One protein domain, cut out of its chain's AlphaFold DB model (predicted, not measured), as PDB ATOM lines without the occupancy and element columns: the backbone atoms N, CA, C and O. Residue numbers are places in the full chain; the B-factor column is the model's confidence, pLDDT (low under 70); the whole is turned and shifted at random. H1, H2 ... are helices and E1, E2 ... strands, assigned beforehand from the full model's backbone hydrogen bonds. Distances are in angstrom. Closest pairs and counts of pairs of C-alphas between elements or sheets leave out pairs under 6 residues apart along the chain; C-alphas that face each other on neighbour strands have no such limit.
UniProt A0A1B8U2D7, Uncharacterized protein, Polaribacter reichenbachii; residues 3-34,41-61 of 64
ATOM      1  N   THR A   3      23.241  21.556  27.576       79.00
ATOM      2  CA  THR A   3      21.883  21.255  27.106       79.00
ATOM      3  C   THR A   3      21.294  20.195  28.029       79.00
ATOM      4  O   THR A   3      21.967  19.224  28.355       79.00
ATOM      5  N   PHE A   4      20.062  20.402  28.479       78.06
ATOM      6  CA  PHE A   4      19.332  19.447  29.300       78.06
ATOM      7  C   PHE A   4      18.342  18.686  28.423       78.06
ATOM      8  O   PHE A   4      17.413  19.279  27.860       78.06
ATOM      9  N   GLU A   5      18.534  17.376  28.319       74.19
ATOM     10  CA  GLU A   5      17.580  16.488  27.663       74.19
ATOM     11  C   GLU A   5      16.446  16.157  28.635       74.19
ATOM     12  O   GLU A   5      16.656  15.770  29.782       74.19
ATOM     13  N   LYS A   6      15.215  16.420  28.194       68.38
ATOM     14  CA  LYS A   6      14.016  16.386  29.031       68.38
ATOM     15  C   LYS A   6      13.718  14.939  29.463       68.38
ATOM     16  O   LYS A   6      13.341  14.134  28.621       68.38
ATOM     17  N   GLY A   7      13.830  14.633  30.758       69.25
ATOM     18  CA  GLY A   7      13.326  13.378  31.342       69.25
ATOM     19  C   GLY A   7      11.800  13.378  31.532       69.25
ATOM     20  O   GLY A   7      11.124  14.350  31.185       69.25
ATOM     21  N   ILE A   8      11.249  12.319  32.138       72.38
ATOM     22  CA  ILE A   8       9.790  12.136  32.314       72.38
ATOM     23  C   ILE A   8       9.100  13.288  33.068       72.38
ATOM     24  O   ILE A   8       7.972  13.649  32.756       72.38
ATOM     25  N   LEU A   9       9.809  13.925  34.004       75.88
ATOM     26  CA  LEU A   9       9.311  15.050  34.810       75.88
ATOM     27  C   LEU A   9       9.378  16.403  34.089       75.88
ATOM     28  O   LEU A   9       8.926  17.424  34.599       75.88
ATOM     29  N   GLY A  10       9.943  16.429  32.891       76.88
ATOM     30  CA  GLY A  10      10.076  17.633  32.106       76.88
ATOM     31  C   GLY A  10      11.321  18.471  32.383       76.88
ATOM     32  O   GLY A  10      12.257  18.049  33.051       76.88
ATOM     33  N   GLY A  11      11.373  19.647  31.750       76.12
ATOM     34  CA  GLY A  11      12.433  20.628  31.971       76.12
ATOM     35  C   GLY A  11      12.012  21.579  33.082       76.12
ATOM     36  O   GLY A  11      10.833  21.901  33.186       76.12
ATOM     37  N   PHE A  12      12.962  22.045  33.884       78.19
ATOM     38  CA  PHE A  12      12.702  23.021  34.937       78.19
ATOM     39  C   PHE A  12      13.193  24.414  34.520       78.19
ATOM     40  O   PHE A  12      14.151  24.555  33.755       78.19
ATOM     41  N   SER A  13      12.517  25.450  35.016       82.31
ATOM     42  CA  SER A  13      12.836  26.857  34.764       82.31
ATOM     43  C   SER A  13      13.095  27.554  36.093       82.31
ATOM     44  O   SER A  13      12.357  27.347  37.053       82.31
ATOM     45  N   GLY A  14      14.141  28.372  36.154       85.19
ATOM     46  CA  GLY A  14      14.534  29.078  37.370       85.19
ATOM     47  C   GLY A  14      15.631  28.369  38.165       85.19
ATOM     48  O   GLY A  14      16.328  27.481  37.667       85.19
ATOM     49  N   LYS A  15      15.845  28.837  39.399       89.00
ATOM     50  CA  LYS A  15      16.929  28.379  40.276       89.00
ATOM     51  C   LYS A  15      16.528  27.095  41.002       89.00
ATOM     52  O   LYS A  15      15.541  27.087  41.728       89.00
ATOM     53  N   VAL A  16      17.351  26.056  40.880       87.00
ATOM     54  CA  VAL A  16      17.246  24.805  41.641       87.00
ATOM     55  C   VAL A  16      18.613  24.534  42.268       87.00
ATOM     56  O   VAL A  16      19.569  24.185  41.581       87.00
ATOM     57  N   GLY A  17      18.745  24.769  43.576       86.69
ATOM     58  CA  GLY A  17      20.032  24.664  44.272       86.69
ATOM     59  C   GLY A  17      21.121  25.553  43.652       86.69
ATOM     60  O   GLY A  17      20.960  26.774  43.548       86.69
ATOM     61  N   ASN A  18      22.226  24.929  43.232       87.75
ATOM     62  CA  ASN A  18      23.383  25.585  42.602       87.75
ATOM     63  C   ASN A  18      23.280  25.695  41.073       87.75
ATOM     64  O   ASN A  18      24.216  26.177  40.429       87.75
ATOM     65  N   VAL A  19      22.168  25.261  40.481       88.31
ATOM     66  CA  VAL A  19      21.940  25.324  39.036       88.31
ATOM     67  C   VAL A  19      20.731  26.190  38.707       88.31
ATOM     68  O   VAL A  19      19.830  26.404  39.517       88.31
ATOM     69  N   VAL A  20      20.727  26.724  37.494       89.38
ATOM     70  CA  VAL A  20      19.617  27.493  36.936       89.38
ATOM     71  C   VAL A  20      19.219  26.854  35.613       89.38
ATOM     72  O   VAL A  20      20.049  26.716  34.708       89.38
ATOM     73  N   GLY A  21      17.952  26.456  35.517       90.12
ATOM     74  CA  GLY A  21      17.325  25.969  34.295       90.12
ATOM     75  C   GLY A  21      16.728  27.128  33.501       90.12
ATOM     76  O   GLY A  21      16.155  28.060  34.067       90.12
ATOM     77  N   SER A  22      16.891  27.100  32.183       88.50
ATOM     78  CA  SER A  22      16.303  28.087  31.271       88.50
ATOM     79  C   SER A  22      16.027  27.456  29.912       88.50
ATOM     80  O   SER A  22      16.574  26.406  29.580       88.50
ATOM     81  N   ARG A  23      15.176  28.091  29.105       87.38
ATOM     82  CA  ARG A  23      14.915  27.669  27.730       87.38
ATOM     83  C   ARG A  23      15.625  28.619  26.776       87.38
ATOM     84  O   ARG A  23      15.380  29.821  26.800       87.38
ATOM     85  N   TRP A  24      16.503  28.081  25.941       85.19
ATOM     86  CA  TRP A  24      17.260  28.838  24.953       85.19
ATOM     87  C   TRP A  24      17.038  28.249  23.564       85.19
ATOM     88  O   TRP A  24      17.310  27.070  23.339       85.19
ATOM     89  N   ARG A  25      16.529  29.065  22.632       86.62
ATOM     90  CA  ARG A  25      16.242  28.660  21.238       86.62
ATOM     91  C   ARG A  25      15.463  27.336  21.139       86.62
ATOM     92  O   ARG A  25      15.820  26.444  20.379       86.62
ATOM     93  N   GLY A  26      14.435  27.175  21.973       85.94
ATOM     94  CA  GLY A  26      13.602  25.966  22.009       85.94
ATOM     95  C   GLY A  26      14.220  24.749  22.715       85.94
ATOM     96  O   GLY A  26      13.520  23.757  22.911       85.94
ATOM     97  N   LYS A  27      15.478  24.820  23.160       85.56
ATOM     98  CA  LYS A  27      16.143  23.765  23.938       85.56
ATOM     99  C   LYS A  27      16.159  24.124  25.418       85.56
ATOM    100  O   LYS A  27      16.316  25.288  25.780       85.56
ATOM    101  N   ASN A  28      16.006  23.126  26.280       86.12
ATOM    102  CA  ASN A  28      16.213  23.327  27.709       86.12
ATOM    103  C   ASN A  28      17.719  23.324  27.968       86.12
ATOM    104  O   ASN A  28      18.440  22.463  27.469       86.12
ATOM    105  N   VAL A  29      18.201  24.311  28.708       88.62
ATOM    106  CA  VAL A  29      19.614  24.472  29.039       88.62
ATOM    107  C   VAL A  29      19.765  24.666  30.537       88.62
ATOM    108  O   VAL A  29      18.956  25.327  31.192       88.62
ATOM    109  N   MET A  30      20.839  24.103  31.073       87.62
ATOM    110  CA  MET A  30      21.241  24.247  32.459       87.62
ATOM    111  C   MET A  30      22.555  25.027  32.526       87.62
ATOM    112  O   MET A  30      23.485  24.837  31.727       87.62
ATOM    113  N   ARG A  31      22.638  25.937  33.491       87.56
ATOM    114  CA  ARG A  31      23.863  26.668  33.828       87.56
ATOM    115  C   ARG A  31      24.096  26.621  35.330       87.56
ATOM    116  O   ARG A  31      23.143  26.528  36.098       87.56
ATOM    117  N   SER A  32      25.351  26.734  35.746       87.31
ATOM    118  CA  SER A  32      25.663  26.993  37.147       87.31
ATOM    119  C   SER A  32      25.127  28.363  37.563       87.31
ATOM    120  O   SER A  32      25.033  29.303  36.755       87.31
ATOM    121  N   LEU A  33      24.766  28.465  38.840       87.81
ATOM    122  CA  LEU A  33      24.507  29.745  39.474       87.81
ATOM    123  C   LEU A  33      25.763  30.620  39.314       87.81
ATOM    124  O   LEU A  33      26.872  30.132  39.542       87.81
ATOM    125  N   PRO A  34      25.627  31.892  38.900       82.19
ATOM    126  CA  PRO A  34      26.779  32.773  38.805       82.19
ATOM    127  C   PRO A  34      27.444  32.898  40.178       82.19
ATOM    128  O   PRO A  34      26.790  33.231  41.170       82.19
ATOM    129  N   PRO A  41      35.953  44.601  36.312       88.38
ATOM    130  CA  PRO A  41      35.630  44.531  34.896       88.38
ATOM    131  C   PRO A  41      36.840  44.931  34.050       88.38
ATOM    132  O   PRO A  41      37.625  45.794  34.431       88.38
ATOM    133  N   THR A  42      36.989  44.304  32.888       93.88
ATOM    134  CA  THR A  42      37.999  44.734  31.915       93.88
ATOM    135  C   THR A  42      37.549  46.020  31.219       93.88
ATOM    136  O   THR A  42      36.352  46.288  31.126       93.88
ATOM    137  N   THR A  43      38.483  46.781  30.645       95.00
ATOM    138  CA  THR A  43      38.177  48.023  29.904       95.00
ATOM    139  C   THR A  43      37.102  47.814  28.831       95.00
ATOM    140  O   THR A  43      36.112  48.537  28.778       95.00
ATOM    141  N   LYS A  44      37.203  46.729  28.051       95.94
ATOM    142  CA  LYS A  44      36.186  46.349  27.051       95.94
ATOM    143  C   LYS A  44      34.807  46.079  27.667       95.94
ATOM    144  O   LYS A  44      33.785  46.349  27.038       95.94
ATOM    145  N   GLN A  45      34.750  45.507  28.872       94.19
ATOM    146  CA  GLN A  45      33.482  45.274  29.570       94.19
ATOM    147  C   GLN A  45      32.875  46.585  30.075       94.19
ATOM    148  O   GLN A  45      31.656  46.746  30.006       94.19
ATOM    149  N   GLU A  46      33.694  47.519  30.558       95.81
ATOM    150  CA  GLU A  46      33.241  48.851  30.968       95.81
ATOM    151  C   GLU A  46      32.685  49.647  29.789       95.81
ATOM    152  O   GLU A  46      31.581  50.179  29.892       95.81
ATOM    153  N   GLU A  47      33.366  49.634  28.642       96.94
ATOM    154  CA  GLU A  47      32.871  50.258  27.411       96.94
ATOM    155  C   GLU A  47      31.492  49.720  27.008       96.94
ATOM    156  O   GLU A  47      30.594  50.490  26.668       96.94
ATOM    157  N   GLN A  48      31.289  48.398  27.069       96.94
ATOM    158  CA  GLN A  48      29.990  47.795  26.753       96.94
ATOM    159  C   GLN A  48      28.905  48.210  27.747       96.94
ATOM    160  O   GLN A  48      27.795  48.556  27.342       96.94
ATOM    161  N   ARG A  49      29.226  48.232  29.046       95.50
ATOM    162  CA  ARG A  49      28.301  48.719  30.081       95.50
ATOM    163  C   ARG A  49      27.930  50.179  29.847       95.50
ATOM    164  O   ARG A  49      26.766  50.530  30.013       95.50
ATOM    165  N   LEU A  50      28.889  51.006  29.437       96.88
ATOM    166  CA  LEU A  50      28.674  52.425  29.177       96.88
ATOM    167  C   LEU A  50      27.783  52.639  27.950       96.88
ATOM    168  O   LEU A  50      26.791  53.353  28.054       96.88
ATOM    169  N   LYS A  51      28.045  51.937  26.839       96.75
ATOM    170  CA  LYS A  51      27.168  51.944  25.651       96.75
ATOM    171  C   LYS A  51      25.731  51.576  26.018       96.75
ATOM    172  O   LYS A  51      24.798  52.286  25.653       96.75
ATOM    173  N   PHE A  52      25.560  50.497  26.782       96.25
ATOM    174  CA  PHE A  52      24.238  50.028  27.194       96.25
ATOM    175  C   PHE A  52      23.537  51.029  28.123       96.25
ATOM    176  O   PHE A  52      22.358  51.323  27.935       96.25
ATOM    177  N   LYS A  53      24.274  51.610  29.080       96.12
ATOM    178  CA  LYS A  53      23.769  52.655  29.982       96.12
ATOM    179  C   LYS A  53      23.286  53.879  29.206       96.12
ATOM    180  O   LYS A  53      22.206  54.376  29.506       96.12
ATOM    181  N   THR A  54      24.042  54.340  28.213       96.19
ATOM    182  CA  THR A  54      23.667  55.497  27.387       96.19
ATOM    183  C   THR A  54      22.378  55.236  26.616       96.19
ATOM    184  O   THR A  54      21.464  56.055  26.669       96.19
ATOM    185  N   VAL A  55      22.269  54.079  25.955       95.62
ATOM    186  CA  VAL A  55      21.065  53.713  25.191       95.62
ATOM    187  C   VAL A  55      19.841  53.626  26.102       95.62
ATOM    188  O   VAL A  55      18.811  54.218  25.795       95.62
ATOM    189  N   ILE A  56      19.950  52.946  27.249       94.19
ATOM    190  CA  ILE A  56      18.834  52.846  28.199       94.19
ATOM    191  C   ILE A  56      18.463  54.220  28.753       94.19
ATOM    192  O   ILE A  56      17.284  54.544  28.808       94.19
ATOM    193  N   SER A  57      19.443  55.040  29.137       93.94
ATOM    194  CA  SER A  57      19.187  56.380  29.673       93.94
ATOM    195  C   SER A  57      18.482  57.284  28.664       93.94
ATOM    196  O   SER A  57      17.677  58.115  29.066       93.94
ATOM    197  N   PHE A  58      18.789  57.133  27.375       94.00
ATOM    198  CA  PHE A  58      18.124  57.870  26.305       94.00
ATOM    199  C   PHE A  58      16.688  57.383  26.071       94.00
ATOM    200  O   PHE A  58      15.797  58.195  25.848       94.00
ATOM    201  N   LEU A  59      16.452  56.068  26.132       94.00
ATOM    202  CA  LEU A  59      15.134  55.477  25.879       94.00
ATOM    203  C   LEU A  59      14.192  55.541  27.091       94.00
ATOM    204  O   LEU A  59      12.980  55.591  26.910       94.00
ATOM    205  N   SER A  60      14.716  55.551  28.318       92.44
ATOM    206  CA  SER A  60      13.914  55.499  29.548       92.44
ATOM    207  C   SER A  60      12.836  56.592  29.661       92.44
ATOM    208  O   SER A  60      11.764  56.260  30.155       92.44
ATOM    209  N   PRO A  61      13.051  57.849  29.222       91.12
ATOM    210  CA  PRO A  61      12.009  58.879  29.247       91.12
ATOM    211  C   PRO A  61      10.896  58.675  28.208       91.12
ATOM    212  O   PRO A  61       9.838  59.278  28.330       91.12
TER     213      PRO A  61
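AT A GLANCE: This is residues 3 to 34 and 41 to 61 of the 64 residues of an uncharacterized protein of Polaribacter reichenbachii (UniProt A0A1B8U2D7). A small sheet of three antiparallel strands, E1, E2 and E3, has the loop of residues 4 to 13 over one face, while one long helix, H1, stands free across a gap on the other side. The loop, the sheet and the helix follow one another along the longest axis. The 53 printed residues form an extended, elongated whole of mixed class, with a radius of gyration of the C-alphas of 16.9 A and spans of 46 by 28 by 19 A. Along the chain come E1, E2, E3 and H1; the sheet's order is E1, E2, E3.

IN THESE COORDINATES: Find C-alpha 14 at (14.534, 29.078, 37.370), where E1, residues 14 to 16, begins. E2 is residues 19 to 24, 15.3 A long, and E3 is residues 27 to 32, 16.6 A long. Past the cut, find C-alpha 43 at (38.177, 48.023, 29.904); from there H1, residues 43 to 59, runs 24.6 A to C-alpha 59 at (15.134, 55.477, 25.879).

HOW THE PARTS SIT: Look first at the sheet, a meander in which each strand is the antiparallel neighbour of the one before. E2 is the inner strand, and E1 and E3 are the edge strands. In the hairpin E1 and E2, at 149 degrees, N 14 and O 21 are 2.9 A apart, within hydrogen-bond range. In the hairpin E2 and E3, at 151 degrees, N 22 and O 29 are 2.9 A apart and N 20 and O 31 2.8 A, both within that range. H1 is not on the sheet, with 0 pairs of C-alphas within 10 A, and it is apart from E1 and E2. In H1 every O i to N i+4 pair is within hydrogen-bond range.

THE WHOLE: The C-alphas of Ile 8 and Pro 61 are the two farthest apart, at 46.9 A. Residues 35 to 40 are not printed, and C-alphas 34 and 41 are 15.2 A apart across the cut. The links E1 to E2 and E2 to E3 are tight. The mean pLDDT of the printed part is 87.7; look for values under 70 at residues 6 to 7.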